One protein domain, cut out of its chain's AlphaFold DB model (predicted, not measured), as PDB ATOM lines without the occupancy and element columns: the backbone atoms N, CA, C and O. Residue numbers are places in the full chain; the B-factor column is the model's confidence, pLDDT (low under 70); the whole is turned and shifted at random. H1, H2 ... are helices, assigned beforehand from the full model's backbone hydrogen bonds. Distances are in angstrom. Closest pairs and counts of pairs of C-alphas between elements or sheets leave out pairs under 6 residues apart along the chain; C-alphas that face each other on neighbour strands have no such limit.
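What this domain is: This is residues 200 to 239 of the 270 residues of an uncharacterized protein of Scyliorhinus torazame (UniProt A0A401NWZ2). There is little regular structure here: a short helix, H1, at one end and a one-turn helix, H2, at the other are joined by a long winding link, and the tail after H2 folds back toward the middle. The printed part has 40 residues, 12 of them in the two named helices, with no named strand; the class is all helix. It is loose, with a radius of gyration of the C-alphas of 11.9 A, and only just flat, spanning 33 by 17 by 9 A.

How they stand to each other: H1, residues 204 to 211, and H2, residues 226 to 229, are apart. Residues 206 to 212, of which 206 to 211 belong to H1, stand free. In H1, 3 of 4 O i to N i+4 pairs are within hydrogen-bond range; H2 is too short for such a pair.

Where its parts are: H1 runs 9.6 A from C-alpha 204 at (-25.542, 5.734, -55.185). H2 runs 5.1 A to C-alpha 229 at (-7.586, -5.958, -38.842).

The domain as a whole: The C-alphas of Thr 202 and Ala 226 are the farthest apart, 34.4 A. The printed part has no cut. The link from H1 to H2, 14 residues, is long. In this model, pLDDT is under 70 at residues 201 to 213.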
ATOM      1  N   ASP A 200     -24.645  -1.757 -55.566       72.06
ATOM      2  CA  ASP A 200     -25.537  -2.080 -56.690       72.06
ATOM      3  C   ASP A 200     -26.623  -1.008 -56.910       72.06
ATOM      4  O   ASP A 200     -27.442  -1.101 -57.826       72.06
ATOM      5  N   LEU A 201     -26.651   0.035 -56.075       63.09
ATOM      6  CA  LEU A 201     -27.659   1.088 -56.139       63.09
ATOM      7  C   LEU A 201     -27.339   2.078 -57.279       63.09
ATOM      8  O   LEU A 201     -26.355   2.815 -57.271       63.09
ATOM      9  N   THR A 202     -28.220   2.168 -58.272       54.69
ATOM     10  CA  THR A 202     -28.088   3.114 -59.399       54.69
ATOM     11  C   THR A 202     -28.066   4.580 -58.952       54.69
ATOM     12  O   THR A 202     -27.372   5.398 -59.553       54.69
ATOM     13  N   SER A 203     -28.761   4.914 -57.860       51.88
ATOM     14  CA  SER A 203     -28.765   6.245 -57.239       51.88
ATOM     15  C   SER A 203     -27.530   6.535 -56.379       51.88
ATOM     16  O   SER A 203     -27.218   7.706 -56.142       51.88
ATOM     17  N   THR A 204     -26.787   5.513 -55.929       50.22
ATOM     18  CA  THR A 204     -25.542   5.734 -55.185       50.22
ATOM     19  C   THR A 204     -24.407   6.129 -56.114       50.22
ATOM     20  O   THR A 204     -23.577   6.914 -55.691       50.22
ATOM     21  N   HIS A 205     -24.385   5.750 -57.393       51.88
ATOM     22  CA  HIS A 205     -23.301   6.173 -58.295       51.88
ATOM     23  C   HIS A 205     -23.125   7.702 -58.405       51.88
ATOM     24  O   HIS A 205     -21.991   8.181 -58.505       51.88
ATOM     25  N   GLU A 206     -24.213   8.474 -58.349       48.62
ATOM     26  CA  GLU A 206     -24.183   9.940 -58.459       48.62
ATOM     27  C   GLU A 206     -24.110  10.630 -57.083       48.62
ATOM     28  O   GLU A 206     -23.328  11.568 -56.897       48.62
ATOM     29  N   MET A 207     -24.823  10.113 -56.070       48.41
ATOM     30  CA  MET A 207     -24.756  10.626 -54.691       48.41
ATOM     31  C   MET A 207     -23.462  10.257 -53.953       48.41
ATOM     32  O   MET A 207     -22.910  11.105 -53.262       48.41
ATOM     33  N   VAL A 208     -22.928   9.041 -54.104       52.09
ATOM     34  CA  VAL A 208     -21.649   8.617 -53.489       52.09
ATOM     35  C   VAL A 208     -20.496   9.459 -54.009       52.09
ATOM     36  O   VAL A 208     -19.661   9.899 -53.223       52.09
ATOM     37  N   ARG A 209     -20.476   9.747 -55.316       52.38
ATOM     38  CA  ARG A 209     -19.464  10.625 -55.920       52.38
ATOM     39  C   ARG A 209     -19.585  12.072 -55.448       52.38
ATOM     40  O   ARG A 209     -18.561  12.724 -55.279       52.38
ATOM     41  N   SER A 210     -20.805  12.551 -55.212       52.00
ATOM     42  CA  SER A 210     -21.064  13.950 -54.845       52.00
ATOM     43  C   SER A 210     -21.003  14.220 -53.333       52.00
ATOM     44  O   SER A 210     -20.698  15.339 -52.932       52.00
ATOM     45  N   MET A 211     -21.270  13.217 -52.486       53.22
ATOM     46  CA  MET A 211     -21.317  13.337 -51.018       53.22
ATOM     47  C   MET A 211     -20.214  12.556 -50.287       53.22
ATOM     48  O   MET A 211     -20.161  12.580 -49.060       53.22
ATOM     49  N   GLY A 212     -19.335  11.849 -51.006       55.31
ATOM     50  CA  GLY A 212     -18.229  11.096 -50.403       55.31
ATOM     51  C   GLY A 212     -18.672   9.915 -49.532       55.31
ATOM     52  O   GLY A 212     -17.955   9.532 -48.608       55.31
ATOM     53  N   MET A 213     -19.858   9.348 -49.787       61.19
ATOM     54  CA  MET A 213     -20.366   8.214 -49.011       61.19
ATOM     55  C   MET A 213     -19.538   6.958 -49.287       61.19
ATOM     56  O   MET A 213     -19.428   6.508 -50.421       61.19
ATOM     57  N   GLN A 214     -18.957   6.364 -48.252       73.06
ATOM     58  CA  GLN A 214     -18.216   5.119 -48.405       73.06
ATOM     59  C   GLN A 214     -19.194   3.936 -48.412       73.06
ATOM     60  O   GLN A 214     -19.851   3.693 -47.411       73.06
ATOM     61  N   THR A 215     -19.275   3.214 -49.531       85.19
ATOM     62  CA  THR A 215     -20.099   1.996 -49.723       85.19
ATOM     63  C   THR A 215     -19.296   0.708 -49.538       85.19
ATOM     64  O   THR A 215     -19.676  -0.370 -49.989       85.19
ATOM     65  N   THR A 216     -18.115   0.822 -48.939       90.69
ATOM     66  CA  THR A 216     -17.211  -0.297 -48.674       90.69
ATOM     67  C   THR A 216     -16.922  -0.349 -47.187       90.69
ATOM     68  O   THR A 216     -17.085   0.646 -46.474       90.69
ATOM     69  N   TYR A 217     -16.444  -1.490 -46.696       92.44
ATOM     70  CA  TYR A 217     -16.144  -1.635 -45.272       92.44
ATOM     71  C   TYR A 217     -15.128  -0.623 -44.739       92.44
ATOM     72  O   TYR A 217     -15.147  -0.359 -43.536       92.44
ATOM     73  N   MET A 218     -14.284  -0.029 -45.593       90.75
ATOM     74  CA  MET A 218     -13.399   1.079 -45.213       90.75
ATOM     75  C   MET A 218     -14.146   2.214 -44.490       90.75
ATOM     76  O   MET A 218     -13.605   2.814 -43.565       90.75
ATOM     77  N   GLY A 219     -15.401   2.468 -44.867       87.69
ATOM     78  CA  GLY A 219     -16.203   3.567 -44.326       87.69
ATOM     79  C   GLY A 219     -16.897   3.273 -43.012       87.69
ATOM     80  O   GLY A 219     -17.348   4.192 -42.332       87.69
ATOM     81  N   HIS A 220     -17.002   1.993 -42.670       88.06
ATOM     82  CA  HIS A 220     -17.830   1.519 -41.568       88.06
ATOM     83  C   HIS A 220     -17.011   0.877 -40.450       88.06
ATOM     84  O   HIS A 220     -17.464   0.839 -39.308       88.06
ATOM     85  N   LEU A 221     -15.812   0.373 -40.756       91.00
ATOM     86  CA  LEU A 221     -14.950  -0.305 -39.797       91.00
ATOM     87  C   LEU A 221     -13.699   0.523 -39.493       91.00
ATOM     88  O   LEU A 221     -13.027   1.033 -40.385       91.00
ATOM     89  N   ASP A 222     -13.332   0.598 -38.213       90.75
ATOM     90  CA  ASP A 222     -12.111   1.282 -37.788       90.75
ATOM     91  C   ASP A 222     -10.878   0.371 -37.932       90.75
ATOM     92  O   ASP A 222     -10.442  -0.281 -36.978       90.75
ATOM     93  N   TYR A 223     -10.280   0.349 -39.128       93.19
ATOM     94  CA  TYR A 223      -9.070  -0.432 -39.435       93.19
ATOM     95  C   TYR A 223      -7.820  -0.007 -38.641       93.19
ATOM     96  O   TYR A 223      -6.793  -0.694 -38.693       93.19
ATOM     97  N   ARG A 224      -7.874   1.074 -37.845       92.19
ATOM     98  CA  ARG A 224      -6.802   1.420 -36.893       92.19
ATOM     99  C   ARG A 224      -6.791   0.469 -35.694       92.19
ATOM    100  O   ARG A 224      -5.730   0.258 -35.103       92.19
ATOM    101  N   LYS A 225      -7.915  -0.182 -35.377       92.06
ATOM    102  CA  LYS A 225      -8.014  -1.176 -34.299       92.06
ATOM    103  C   LYS A 225      -7.447  -2.529 -34.741       92.06
ATOM    104  O   LYS A 225      -7.847  -3.080 -35.766       92.06
ATOM    105  N   ALA A 226      -6.546  -3.106 -33.940       93.19
ATOM    106  CA  ALA A 226      -5.963  -4.426 -34.216       93.19
ATOM    107  C   ALA A 226      -7.033  -5.527 -34.309       93.19
ATOM    108  O   ALA A 226      -6.953  -6.379 -35.188       93.19
ATOM    109  N   THR A 227      -8.071  -5.447 -33.470       91.56
ATOM    110  CA  THR A 227      -9.222  -6.360 -33.487       91.56
ATOM    111  C   THR A 227      -9.928  -6.380 -34.841       91.56
ATOM    112  O   THR A 227     -10.266  -7.455 -35.316       91.56
ATOM    113  N   VAL A 228     -10.106  -5.220 -35.486       93.06
ATOM    114  CA  VAL A 228     -10.749  -5.115 -36.808       93.06
ATOM    115  C   VAL A 228      -9.849  -5.704 -37.892       93.06
ATOM    116  O   VAL A 228     -10.308  -6.513 -38.693       93.06
ATOM    117  N   ARG A 229      -8.548  -5.377 -37.884       94.12
ATOM    118  CA  ARG A 229      -7.586  -5.958 -38.842       94.12
ATOM    119  C   ARG A 229      -7.486  -7.480 -38.721       94.12
ATOM    120  O   ARG A 229      -7.374  -8.162 -39.732       94.12
ATOM    121  N   GLY A 230      -7.569  -8.006 -37.498       95.31
ATOM    122  CA  GLY A 230      -7.539  -9.443 -37.221       95.31
ATOM    123  C   GLY A 230      -8.720 -10.228 -37.801       95.31
ATOM    124  O   GLY A 230      -8.623 -11.446 -37.905       95.31
ATOM    125  N   LEU A 231      -9.806  -9.560 -38.216       93.75
ATOM    126  CA  LEU A 231     -10.939 -10.211 -38.886       93.75
ATOM    127  C   LEU A 231     -10.647 -10.584 -40.342       93.75
ATOM    128  O   LEU A 231     -11.400 -11.360 -40.922       93.75
ATOM    129  N   GLY A 232      -9.598 -10.019 -40.953       95.50
ATOM    130  CA  GLY A 232      -9.259 -10.286 -42.353       95.50
ATOM    131  C   GLY A 232     -10.306  -9.787 -43.358       95.50
ATOM    132  O   GLY A 232     -10.326 -10.249 -44.496       95.50
ATOM    133  N   ILE A 233     -11.179  -8.857 -42.955       94.94
ATOM    134  CA  ILE A 233     -12.160  -8.237 -43.851       94.94
ATOM    135  C   ILE A 233     -11.411  -7.308 -44.807       94.94
ATOM    136  O   ILE A 233     -10.655  -6.438 -44.375       94.94
ATOM    137  N   ASN A 234     -11.610  -7.495 -46.110       94.88
ATOM    138  CA  ASN A 234     -11.028  -6.613 -47.111       94.88
ATOM    139  C   ASN A 234     -11.750  -5.249 -47.067       94.88
ATOM    140  O   ASN A 234     -12.967  -5.207 -47.271       94.88
ATOM    141  N   PRO A 235     -11.034  -4.128 -46.844       92.94
ATOM    142  CA  PRO A 235     -11.643  -2.801 -46.769       92.94
ATOM    143  C   PRO A 235     -12.334  -2.362 -48.061       92.94
ATOM    144  O   PRO A 235     -13.221  -1.519 -47.998       92.94
ATOM    145  N   MET A 236     -11.954  -2.939 -49.204       91.00
ATOM    146  CA  MET A 236     -12.541  -2.641 -50.512       91.00
ATOM    147  C   MET A 236     -13.800  -3.458 -50.811       91.00
ATOM    148  O   MET A 236     -14.460  -3.200 -51.816       91.00
ATOM    149  N   THR A 237     -14.138  -4.451 -49.982       92.25
ATOM    150  CA  THR A 237     -15.375  -5.214 -50.166       92.25
ATOM    151  C   THR A 237     -16.575  -4.313 -49.899       92.25
ATOM    152  O   THR A 237     -16.578  -3.527 -48.944       92.25
ATOM    153  N   CYS A 238     -17.583  -4.432 -50.762       91.44
ATOM    154  CA  CYS A 238     -18.820  -3.680 -50.646       91.44
ATOM    155  C   CYS A 238     -19.519  -3.958 -49.309       91.44
ATOM    156  O   CYS A 238     -19.570  -5.106 -48.858       91.44
ATOM    157  N   SER A 239     -20.064  -2.915 -48.686       91.75
ATOM    158  CA  SER A 239     -21.008  -3.071 -47.586       91.75
ATOM    159  C   SER A 239     -22.372  -3.531 -48.106       91.75
ATOM    160  O   SER A 239     -22.629  -3.611 -49.311       91.75
TER     161      SER A 239